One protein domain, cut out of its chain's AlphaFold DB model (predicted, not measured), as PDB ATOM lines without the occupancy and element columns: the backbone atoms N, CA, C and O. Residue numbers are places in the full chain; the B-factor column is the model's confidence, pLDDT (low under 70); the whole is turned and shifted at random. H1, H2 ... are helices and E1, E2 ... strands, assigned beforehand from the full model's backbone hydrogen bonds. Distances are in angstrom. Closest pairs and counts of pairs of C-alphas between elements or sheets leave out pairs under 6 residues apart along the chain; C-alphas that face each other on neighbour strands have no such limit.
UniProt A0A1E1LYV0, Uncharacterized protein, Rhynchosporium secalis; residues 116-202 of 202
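AT A GLANCE: This is residues 116 to 202 of the 202 residues of an uncharacterized protein of Rhynchosporium secalis (UniProt A0A1E1LYV0). One strongly twisted sheet of six strands curls like part of a barrel, its edges E1 and E6 apart; the four-residue H1 only grazes it near Gly 184 and Tyr 200. The 87 printed residues hold, in order, E1 E2 E3 E4 H1 E5 E6, and the sheet has this same strand order, antiparallel throughout. The class is mostly strand, with 42 residues in named elements, under half. The whole is only just loose, close to compact, with a radius of gyration of the C-alphas of 14.7 A and spans of 43 by 34 by 25 A.

HOW THE PARTS SIT: E1, residues 121 to 125, and E2, 136 to 142, form a hairpin at 152 degrees; N 123 and O 138 are 2.8 A apart, within hydrogen-bond range. E2 is staggered, pairing with E1 over 136 to 140 and with E3, residues 150 to 155, over 141 to 142; N 151 and O 141 are 2.8 A apart. E4, residues 162 to 169, follows E3 as a hairpin, with N 152 and O 165 3.0 A apart; E1 to E4 are a meander, each strand the antiparallel neighbour of the one before. H1, residues 172 to 175, is too short for an O i to N i+4 pair; its one O i to N i+3 pair is within range. E5, residues 184 to 189, has N 186 and O 168 of E4 2.9 A apart. E6, residues 195 to 200, makes a hairpin with E5, with N 187 and O 197 2.8 A apart. The closest C-alphas of H1 and E5 are those of Val 175 and Gly 184, 7.2 A apart.

IN THESE COORDINATES: E1 begins at C-alpha 121 (117.600, 118.786, 108.497). E2 is 19.9 A long, E3 16.7 A, E4 23.1 A and E5 16.9 A. E6 ends at C-alpha 200 (126.972, 101.019, 103.953).

THE WHOLE: The C-alphas farthest apart are those of Gly 132 and Gly 180, 42.6 A. The printed part has no cut and no long link. The model's pLDDT is under 70 at residues 145 to 146, 171 to 182 and 201 to 202.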
ATOM      1  N   SER A 116     111.606 118.286 115.050       76.94
ATOM      2  CA  SER A 116     110.541 117.355 115.469       76.94
ATOM      3  C   SER A 116     109.272 117.459 114.613       76.94
ATOM      4  O   SER A 116     108.501 116.508 114.527       76.94
ATOM      5  N   ILE A 117     109.046 118.618 113.987       76.94
ATOM      6  CA  ILE A 117     107.833 118.931 113.211       76.94
ATOM      7  C   ILE A 117     108.089 119.045 111.703       76.94
ATOM      8  O   ILE A 117     107.144 119.202 110.933       76.94
ATOM      9  N   SER A 118     109.352 118.986 111.276       81.00
ATOM     10  CA  SER A 118     109.750 119.097 109.874       81.00
ATOM     11  C   SER A 118     110.687 117.957 109.505       81.00
ATOM     12  O   SER A 118     111.513 117.529 110.301       81.00
ATOM     13  N   SER A 119     110.583 117.478 108.266       83.12
ATOM     14  CA  SER A 119     111.544 116.511 107.727       83.12
ATOM     15  C   SER A 119     112.869 117.153 107.295       83.12
ATOM     16  O   SER A 119     113.801 116.419 106.946       83.12
ATOM     17  N   THR A 120     112.947 118.488 107.305       90.00
ATOM     18  CA  THR A 120     114.146 119.265 106.980       90.00
ATOM     19  C   THR A 120     115.198 119.104 108.067       90.00
ATOM     20  O   THR A 120     114.904 119.182 109.262       90.00
ATOM     21  N   ILE A 121     116.430 118.876 107.631       92.38
ATOM     22  CA  ILE A 121     117.600 118.786 108.497       92.38
ATOM     23  C   ILE A 121     118.471 119.993 108.195       92.38
ATOM     24  O   ILE A 121     118.919 120.128 107.057       92.38
ATOM     25  N   ASP A 122     118.721 120.840 109.185       93.88
ATOM     26  CA  ASP A 122     119.630 121.968 108.993       93.88
ATOM     27  C   ASP A 122     121.057 121.495 109.228       93.88
ATOM     28  O   ASP A 122     121.374 120.911 110.261       93.88
ATOM     29  N   LEU A 123     121.913 121.704 108.236       94.06
ATOM     30  CA  LEU A 123     123.325 121.368 108.275       94.06
ATOM     31  C   LEU A 123     124.113 122.662 108.411       94.06
ATOM     32  O   LEU A 123     123.932 123.568 107.603       94.06
ATOM     33  N   THR A 124     125.013 122.747 109.388       94.31
ATOM     34  CA  THR A 124     125.943 123.878 109.501       94.31
ATOM     35  C   THR A 124     127.373 123.389 109.377       94.31
ATOM     36  O   THR A 124     127.791 122.484 110.093       94.31
ATOM     37  N   LEU A 125     128.131 123.996 108.469       91.50
ATOM     38  CA  LEU A 125     129.541 123.724 108.235       91.50
ATOM     39  C   LEU A 125     130.384 124.863 108.812       91.50
ATOM     40  O   LEU A 125     130.245 126.013 108.401       91.50
ATOM     41  N   PHE A 126     131.271 124.540 109.751       89.56
ATOM     42  CA  PHE A 126     132.136 125.514 110.428       89.56
ATOM     43  C   PHE A 126     133.509 125.646 109.765       89.56
ATOM     44  O   PHE A 126     134.228 126.614 110.011       89.56
ATOM     45  N   ILE A 127     133.866 124.705 108.886       82.69
ATOM     46  CA  ILE A 127     135.001 124.874 107.984       82.69
ATOM     47  C   ILE A 127     134.574 125.848 106.881       82.69
ATOM     48  O   ILE A 127     133.866 125.487 105.949       82.69
ATOM     49  N   GLY A 128     134.930 127.125 107.021       76.00
ATOM     50  CA  GLY A 128     134.618 128.120 105.998       76.00
ATOM     51  C   GLY A 128     135.174 127.687 104.638       76.00
ATOM     52  O   GLY A 128     136.359 127.360 104.537       76.00
ATOM     53  N   ILE A 129     134.334 127.680 103.600       78.44
ATOM     54  CA  ILE A 129     134.744 127.397 102.221       78.44
ATOM     55  C   ILE A 129     134.477 128.645 101.361       78.44
ATOM     56  O   ILE A 129     133.309 128.957 101.110       78.44
ATOM     57  N   PRO A 130     135.526 129.345 100.874       72.06
ATOM     58  CA  PRO A 130     136.964 129.094 101.079       72.06
ATOM     59  C   PRO A 130     137.435 129.365 102.528       72.06
ATOM     60  O   PRO A 130     136.715 130.033 103.277       72.06
ATOM     61  N   PRO A 131     138.632 128.887 102.937       74.75
ATOM     62  CA  PRO A 131     139.137 129.046 104.304       74.75
ATOM     63  C   PRO A 131     139.065 130.491 104.809       74.75
ATOM     64  O   PRO A 131     139.459 131.418 104.106       74.75
ATOM     65  N   GLY A 132     138.564 130.678 106.032       74.44
ATOM     66  CA  GLY A 132     138.323 132.003 106.619       74.44
ATOM     67  C   GLY A 132     136.922 132.570 106.361       74.44
ATOM     68  O   GLY A 132     136.596 133.629 106.891       74.44
ATOM     69  N   SER A 133     136.081 131.869 105.594       80.56
ATOM     70  CA  SER A 133     134.659 132.213 105.463       80.56
ATOM     71  C   SER A 133     133.893 131.963 106.764       80.56
ATOM     72  O   SER A 133     134.285 131.129 107.584       80.56
ATOM     73  N   ALA A 134     132.777 132.673 106.936       87.19
ATOM     74  CA  ALA A 134     131.837 132.413 108.021       87.19
ATOM     75  C   ALA A 134     131.231 130.997 107.905       87.19
ATOM     76  O   ALA A 134     131.197 130.447 106.798       87.19
ATOM     77  N   PRO A 135     130.728 130.418 109.014       89.31
ATOM     78  CA  PRO A 135     129.983 129.168 108.968       89.31
ATOM     79  C   PRO A 135     128.828 129.236 107.967       89.31
ATOM     80  O   PRO A 135     128.163 130.265 107.834       89.31
ATOM     81  N   GLN A 136     128.598 128.136 107.259       89.56
ATOM     82  CA  GLN A 136     127.585 128.044 106.211       89.56
ATOM     83  C   GLN A 136     126.492 127.079 106.640       89.56
ATOM     84  O   GLN A 136     126.777 125.919 106.928       89.56
ATOM     85  N   THR A 137     125.251 127.555 106.647       92.56
ATOM     86  CA  THR A 137     124.078 126.740 106.965       92.56
ATOM     87  C   THR A 137     123.285 126.453 105.699       92.56
ATOM     88  O   THR A 137     123.026 127.358 104.904       92.56
ATOM     89  N   CYS A 138     122.892 125.198 105.507       93.50
ATOM     90  CA  CYS A 138     122.012 124.783 104.427       93.50
ATOM     91  C   CYS A 138     120.961 123.788 104.918       93.50
ATOM     92  O   CYS A 138     121.196 123.001 105.833       93.50
ATOM     93  N   ALA A 139     119.797 123.816 104.278       94.19
ATOM     94  CA  ALA A 139     118.739 122.852 104.521       94.19
ATOM     95  C   ALA A 139     118.976 121.587 103.687       94.19
ATOM     96  O   ALA A 139     119.287 121.655 102.494       94.19
ATOM     97  N   MET A 140     118.787 120.428 104.314       94.50
ATOM     98  CA  MET A 140     118.686 119.139 103.647       94.50
ATOM     99  C   MET A 140     117.236 118.655 103.663       94.50
ATOM    100  O   MET A 140     116.655 118.378 104.715       94.50
ATOM    101  N   GLU A 141     116.668 118.489 102.475       93.19
ATOM    102  CA  GLU A 141     115.237 118.264 102.268       93.19
ATOM    103  C   GLU A 141     114.972 116.952 101.531       93.19
ATOM    104  O   GLU A 141     115.862 116.392 100.891       93.19
ATOM    105  N   SER A 142     113.746 116.433 101.618       89.88
ATOM    106  CA  SER A 142     113.345 115.256 100.839       89.88
ATOM    107  C   SER A 142     113.297 115.577  99.343       89.88
ATOM    108  O   SER A 142     112.738 116.595  98.945       89.88
ATOM    109  N   ALA A 143     113.817 114.679  98.502       84.19
ATOM    110  CA  ALA A 143     113.821 114.867  97.048       84.19
ATOM    111  C   ALA A 143     112.480 114.538  96.360       84.19
ATOM    112  O   ALA A 143     112.350 114.712  95.150       84.19
ATOM    113  N   GLY A 144     111.479 114.042  97.096       77.38
ATOM    114  CA  GLY A 144     110.150 113.767  96.543       77.38
ATOM    115  C   GLY A 144     109.200 113.053  97.505       77.38
ATOM    116  O   GLY A 144     109.604 112.532  98.548       77.38
ATOM    117  N   MET A 145     107.916 113.000  97.140       62.59
ATOM    118  CA  MET A 145     106.913 112.213  97.865       62.59
ATOM    119  C   MET A 145     107.259 110.722  97.732       62.59
ATOM    120  O   MET A 145     107.338 110.205  96.623       62.59
ATOM    121  N   MET A 146     107.462 110.035  98.861       65.19
ATOM    122  CA  MET A 146     107.834 108.608  98.968       65.19
ATOM    123  C   MET A 146     109.294 108.234  98.653       65.19
ATOM    124  O   MET A 146     109.616 107.047  98.625       65.19
ATOM    125  N   SER A 147     110.204 109.198  98.479       74.38
ATOM    126  CA  SER A 147     111.633 108.893  98.330       74.38
ATOM    127  C   SER A 147     112.375 108.953  99.667       74.38
ATOM    128  O   SER A 147     112.174 109.868 100.461       74.38
ATOM    129  N   SER A 148     113.298 108.015  99.902       80.19
ATOM    130  CA  SER A 148     114.295 108.133 100.981       80.19
ATOM    131  C   SER A 148     115.456 109.072 100.622       80.19
ATOM    132  O   SER A 148     116.413 109.196 101.403       80.19
ATOM    133  N   SER A 149     115.413 109.644  99.413       89.56
ATOM    134  CA  SER A 149     116.426 110.556  98.916       89.56
ATOM    135  C   SER A 149     116.339 111.911  99.589       89.56
ATOM    136  O   SER A 149     115.249 112.429  99.834       89.56
ATOM    137  N   ARG A 150     117.502 112.504  99.842       91.94
ATOM    138  CA  ARG A 150     117.610 113.835 100.434       91.94
ATOM    139  C   ARG A 150     118.570 114.696  99.637       91.94
ATOM    140  O   ARG A 150     119.638 114.210  99.280       91.94
ATOM    141  N   MET A 151     118.206 115.946  99.386       94.88
ATOM    142  CA  MET A 151     119.021 116.910  98.650       94.88
ATOM    143  C   MET A 151     119.484 118.035  99.557       94.88
ATOM    144  O   MET A 151     118.762 118.424 100.468       94.88
ATOM    145  N   PHE A 152     120.672 118.561  99.291       95.19
ATOM    146  CA  PHE A 152     121.216 119.728  99.976       95.19
ATOM    147  C   PHE A 152     122.189 120.462  99.055       95.19
ATOM    148  O   PHE A 152     122.734 119.878  98.114       95.19
ATOM    149  N   GLN A 153     122.428 121.739  99.342       94.75
ATOM    150  CA  GLN A 153     123.460 122.512  98.660       94.75
ATOM    151  C   GLN A 153     124.706 122.624  99.527       94.75
ATOM    152  O   GLN A 153     124.607 122.890 100.722       94.75
ATOM    153  N   ALA A 154     125.880 122.461  98.927       90.56
ATOM    154  CA  ALA A 154     127.146 122.688  99.608       90.56
ATOM    155  C   ALA A 154     128.166 123.337  98.663       90.56
ATOM    156  O   ALA A 154     128.129 123.089  97.454       90.56
ATOM    157  N   PRO A 155     129.075 124.173  99.185       89.12
ATOM    158  CA  PRO A 155     130.118 124.779  98.379       89.12
ATOM    159  C   PRO A 155     131.222 123.776  98.059       89.12
ATOM    160  O   PRO A 155     131.686 123.028  98.922       89.12
ATOM    161  N   ILE A 156     131.697 123.796  96.817       85.75
ATOM    162  CA  ILE A 156     132.851 123.001  96.405       85.75
ATOM    163  C   ILE A 156     134.130 123.609  96.998       85.75
ATOM    164  O   ILE A 156     134.421 124.772  96.715       85.75
ATOM    165  N   PRO A 157     134.961 122.844  97.733       80.12
ATOM    166  CA  PRO A 157     136.170 123.367  98.374       80.12
ATOM    167  C   PRO A 157     137.127 124.132  97.451       80.12
ATOM    168  O   PRO A 157     137.771 125.084  97.883       80.12
ATOM    169  N   SER A 158     137.237 123.729  96.181       79.69
ATOM    170  CA  SER A 158     138.169 124.331  95.223       79.69
ATOM    171  C   SER A 158     137.679 125.634  94.592       79.69
ATOM    172  O   SER A 158     138.505 126.413  94.127       79.69
ATOM    173  N   THR A 159     136.365 125.864  94.522       82.00
ATOM    174  CA  THR A 159     135.785 127.014  93.801       82.00
ATOM    175  C   THR A 159     134.885 127.889  94.669       82.00
ATOM    176  O   THR A 159     134.568 129.006  94.271       82.00
ATOM    177  N   GLY A 160     134.435 127.391  95.823       81.38
ATOM    178  CA  GLY A 160     133.404 128.016  96.651       81.38
ATOM    179  C   GLY A 160     132.011 128.033  96.014       81.38
ATOM    180  O   GLY A 160     131.078 128.544  96.626       81.38
ATOM    181  N   GLN A 161     131.844 127.493  94.800       87.81
ATOM    182  CA  GLN A 161     130.543 127.478  94.137       87.81
ATOM    183  C   GLN A 161     129.599 126.508  94.832       87.81
ATOM    184  O   GLN A 161     129.977 125.375  95.125       87.81
ATOM    185  N   LEU A 162     128.371 126.964  95.074       91.12
ATOM    186  CA  LEU A 162     127.311 126.137  95.631       91.12
ATOM    187  C   LEU A 162     126.826 125.136  94.592       91.12
ATOM    188  O   LEU A 162     126.458 125.508  93.477       91.12
ATOM    189  N   GLU A 163     126.780 123.871  94.991       94.69
ATOM    190  CA  GLU A 163     126.293 122.788  94.158       94.69
ATOM    191  C   GLU A 163     125.284 121.922  94.884       94.69
ATOM    192  O   GLU A 163     125.314 121.794  96.107       94.69
ATOM    193  N   MET A 164     124.387 121.330  94.097       95.81
ATOM    194  CA  MET A 164     123.359 120.434  94.597       95.81
ATOM    195  C   MET A 164     123.895 119.008  94.694       95.81
ATOM    196  O   MET A 164     124.418 118.449  93.723       95.81
ATOM    197  N   PHE A 165     123.682 118.408  95.856       95.44
ATOM    198  CA  PHE A 165     124.011 117.028  96.158       95.44
ATOM    199  C   PHE A 165     122.758 116.269  96.552       95.44
ATOM    200  O   PHE A 165     121.853 116.829  97.167       95.44
ATOM    201  N   GLU A 166     122.710 114.983  96.220       94.94
ATOM    202  CA  GLU A 166     121.597 114.116  96.580       94.94
ATOM    203  C   GLU A 166     122.093 112.803  97.179       94.94
ATOM    204  O   GLU A 166     122.824 112.040  96.547       94.94
ATOM    205  N   TRP A 167     121.642 112.505  98.392       92.56
ATOM    206  CA  TRP A 167     121.715 111.170  98.963       92.56
ATOM    207  C   TRP A 167     120.616 110.304  98.358       92.56
ATOM    208  O   TRP A 167     119.445 110.616  98.534       92.56
ATOM    209  N   LYS A 168     120.976 109.197  97.703       90.25
ATOM    210  CA  LYS A 168     120.060 108.190  97.133       90.25
ATOM    211  C   LYS A 168     120.359 106.810  97.706       90.25
ATOM    212  O   LYS A 168     121.469 106.565  98.177       90.25
ATOM    213  N   GLY A 169     119.398 105.891  97.628       85.44
ATOM    214  CA  GLY A 169     119.671 104.473  97.875       85.44
ATOM    215  C   GLY A 169     120.687 103.933  96.864       85.44
ATOM    216  O   GLY A 169     120.611 104.258  95.676       85.44
ATOM    217  N   SER A 170     121.652 103.140  97.324       75.44
ATOM    218  CA  SER A 170     122.538 102.383  96.435       75.44
ATOM    219  C   SER A 170     121.865 101.072  96.012       75.44
ATOM    220  O   SER A 170     121.137 100.452  96.788       75.44
ATOM    221  N   SER A 171     122.077 100.660  94.759       65.25
ATOM    222  CA  SER A 171     121.565  99.380  94.247       65.25
ATOM    223  C   SER A 171     122.593  98.263  94.447       65.25
ATOM    224  O   SER A 171     123.795  98.524  94.457       65.25
ATOM    225  N   ALA A 172     122.135  97.016  94.584       55.47
ATOM    226  CA  ALA A 172     122.959  95.864  94.965       55.47
ATOM    227  C   ALA A 172     124.242  95.667  94.128       55.47
ATOM    228  O   ALA A 172     125.243  95.226  94.676       55.47
ATOM    229  N   ALA A 173     124.263  96.034  92.841       56.75
ATOM    230  CA  ALA A 173     125.466  95.926  92.004       56.75
ATOM    231  C   ALA A 173     126.585  96.902  92.422       56.75
ATOM    232  O   ALA A 173     127.764  96.570  92.349       56.75
ATOM    233  N   GLU A 174     126.226  98.091  92.914       55.03
ATOM    234  CA  GLU A 174     127.184  99.079  93.431       55.03
ATOM    235  C   GLU A 174     127.658  98.728  94.851       55.03
ATOM    236  O   GLU A 174     128.715  99.181  95.281       55.03
ATOM    237  N   VAL A 175     126.876  97.918  95.579       52.84
ATOM    238  CA  VAL A 175     127.159  97.473  96.954       52.84
ATOM    239  C   VAL A 175     127.888  96.121  96.987       52.84
ATOM    240  O   VAL A 175     128.623  95.847  97.929       52.84
ATOM    241  N   GLN A 176     127.761  95.290  95.946       49.94
ATOM    242  CA  GLN A 176     128.410  93.974  95.850       49.94
ATOM    243  C   GLN A 176     129.941  94.037  95.912       49.94
ATOM    244  O   GLN A 176     130.564  93.081  96.363       49.94
ATOM    245  N   MET A 177     130.547  95.166  95.526       53.62
ATOM    246  CA  MET A 177     131.990  95.394  95.678       53.62
ATOM    247  C   MET A 177     132.432  95.533  97.147       53.62
ATOM    248  O   MET A 177     133.628  95.541  97.423       53.62
ATOM    249  N   LEU A 178     131.485  95.647  98.086       54.09
ATOM    250  CA  LEU A 178     131.709  95.878  99.514       54.09
ATOM    251  C   LEU A 178     131.133  94.735 100.354       54.09
ATOM    252  O   LEU A 178     130.328  94.941 101.263       54.09
ATOM    253  N   ASP A 179     131.587  93.520 100.048       54.97
ATOM    254  CA  ASP A 179     131.436  92.350 100.919       54.97
ATOM    255  C   ASP A 179     129.985  91.839 101.076       54.97
ATOM    256  O   ASP A 179     129.562  91.385 102.136       54.97
ATOM    257  N   GLY A 180     129.187  91.905 100.000       51.03
ATOM    258  CA  GLY A 180     127.893  91.203  99.918       51.03
ATOM    259  C   GLY A 180     126.705  91.867 100.629       51.03
ATOM    260  O   GLY A 180     125.684  91.218 100.853       51.03
ATOM    261  N   ARG A 181     126.798  93.155 100.972       61.91
ATOM    262  CA  ARG A 181     125.751  93.891 101.705       61.91
ATOM    263  C   ARG A 181     124.581  94.290 100.794       61.91
ATOM    264  O   ARG A 181     124.767  94.590  99.617       61.91
ATOM    265  N   SER A 182     123.356  94.303 101.326       58.56
ATOM    266  CA  SER A 182     122.138  94.504 100.520       58.56
ATOM    267  C   SER A 182     121.619  95.948 100.472       58.56
ATOM    268  O   SER A 182     120.825  96.261  99.583       58.56
ATOM    269  N   HIS A 183     122.055  96.839 101.379       71.69
ATOM    270  CA  HIS A 183     121.537  98.213 101.481       71.69
ATOM    271  C   HIS A 183     122.618  99.243 101.839       71.69
ATOM    272  O   HIS A 183     123.483  99.007 102.680       71.69
ATOM    273  N   GLY A 184     122.527 100.425 101.233       82.00
ATOM    274  CA  GLY A 184     123.364 101.577 101.555       82.00
ATOM    275  C   GLY A 184     122.799 102.866 100.967       82.00
ATOM    276  O   GLY A 184     121.732 102.879 100.341       82.00
ATOM    277  N   LYS A 185     123.525 103.963 101.168       87.62
ATOM    278  CA  LYS A 185     123.255 105.244 100.519       87.62
ATOM    279  C   LYS A 185     124.498 105.749  99.809       87.62
ATOM    280  O   LYS A 185     125.613 105.545 100.274       87.62
ATOM    281  N   LYS A 186     124.297 106.450  98.700       89.69
ATOM    282  CA  LYS A 186     125.350 107.166  97.979       89.69
ATOM    283  C   LYS A 186     124.985 108.634  97.845       89.69
ATOM    284  O   LYS A 186     123.815 108.951  97.647       89.69
ATOM    285  N   CYS A 187     125.978 109.502  97.950       91.69
ATOM    286  CA  CYS A 187     125.845 110.921  97.675       91.69
ATOM    287  C   CYS A 187     126.305 111.173  96.244       91.69
ATOM    288  O   CYS A 187     127.425 110.804  95.884       91.69
ATOM    289  N   VAL A 188     125.443 111.782  95.438       92.75
ATOM    290  CA  VAL A 188     125.753 112.157  94.060       92.75
ATOM    291  C   VAL A 188     125.743 113.663  93.894       92.75
ATOM    292  O   VAL A 188     124.879 114.353  94.432       92.75
ATOM    293  N   ARG A 189     126.680 114.167  93.100       94.31
ATOM    294  CA  ARG A 189     126.654 115.532  92.588       94.31
ATOM    295  C   ARG A 189     125.615 115.607  91.473       94.31
ATOM    296  O   ARG A 189     125.745 114.923  90.462       94.31
ATOM    297  N   VAL A 190     124.560 116.402  91.651       93.25
ATOM    298  CA  VAL A 190     123.387 116.379  90.752       93.25
ATOM    299  C   VAL A 190     123.729 116.871  89.344       93.25
ATOM    300  O   VAL A 190     123.200 116.347  88.369       93.25
ATOM    301  N   SER A 191     124.643 117.835  89.229       93.12
ATOM    302  CA  SER A 191     125.064 118.423  87.952       93.12
ATOM    303  C   SER A 191     125.832 117.447  87.051       93.12
ATOM    304  O   SER A 191     125.704 117.519  85.831       93.12
ATOM    305  N   THR A 192     126.618 116.534  87.633       91.81
ATOM    306  CA  THR A 192     127.518 115.632  86.888       91.81
ATOM    307  C   THR A 192     127.128 114.156  86.974       91.81
ATOM    308  O   THR A 192     127.590 113.358  86.164       91.81
ATOM    309  N   GLY A 193     126.312 113.770  87.958       88.25
ATOM    310  CA  GLY A 193     126.016 112.371  88.281       88.25
ATOM    311  C   GLY A 193     127.153 111.636  89.003       88.25
ATOM    312  O   GLY A 193     127.027 110.444  89.279       88.25
ATOM    313  N   GLU A 194     128.251 112.323  89.320       90.31
ATOM    314  CA  GLU A 194     129.408 111.760  90.019       90.31
ATOM    315  C   GLU A 194     129.038 111.322  91.443       90.31
ATOM    316  O   GLU A 194     128.405 112.074  92.187       90.31
ATOM    317  N   VAL A 195     129.460 110.119  91.843       89.69
ATOM    318  CA  VAL A 195     129.329 109.635  93.224       89.69
ATOM    319  C   VAL A 195     130.486 110.187  94.052       89.69
ATOM    320  O   VAL A 195     131.639 109.852  93.798       89.69
ATOM    321  N   VAL A 196     130.175 111.001  95.062       88.88
ATOM    322  CA  VAL A 196     131.180 111.686  95.898       88.88
ATOM    323  C   VAL A 196     131.357 111.056  97.280       88.88
ATOM    324  O   VAL A 196     132.370 111.287  97.934       88.88
ATOM    325  N   ALA A 197     130.388 110.253  97.734       88.50
ATOM    326  CA  ALA A 197     130.471 109.496  98.981       88.50
ATOM    327  C   ALA A 197     129.523 108.286  98.969       88.50
ATOM    328  O   ALA A 197     128.502 108.295  98.277       88.50
ATOM    329  N   GLY A 198     129.827 107.271  99.778       87.38
ATOM    330  CA  GLY A 198     128.981 106.097  99.994       87.38
ATOM    331  C   GLY A 198     128.988 105.675 101.462       87.38
ATOM    332  O   GLY A 198     130.016 105.767 102.125       87.38
ATOM    333  N   VAL A 199     127.836 105.233 101.968       83.31
ATOM    334  CA  VAL A 199     127.651 104.729 103.335       83.31
ATOM    335  C   VAL A 199     126.927 103.390 103.270       83.31
ATOM    336  O   VAL A 199     125.896 103.264 102.606       83.31
ATOM    337  N   TYR A 200     127.453 102.398 103.983       78.69
ATOM    338  CA  TYR A 200     126.972 101.019 103.953       78.69
ATOM    339  C   TYR A 200     126.922 100.486 105.382       78.69
ATOM    340  O   TYR A 200     127.895 100.629 106.121       78.69
ATOM    341  N   ALA A 201     125.804  99.878 105.772       65.38
ATOM    342  CA  ALA A 201     125.692  99.220 107.070       65.38
ATOM    343  C   ALA A 201     126.370  97.844 107.005       65.38
ATOM    344  O   ALA A 201     126.151  97.107 106.042       65.38
ATOM    345  N   SER A 202     127.225  97.540 107.985       57.41
ATOM    346  CA  SER A 202     127.789  96.204 108.230       57.41
ATOM    347  C   SER A 202     126.867  95.371 109.101       57.41
ATOM    348  O   SER A 202     126.364  95.959 110.085       57.41
TER     349      SER A 202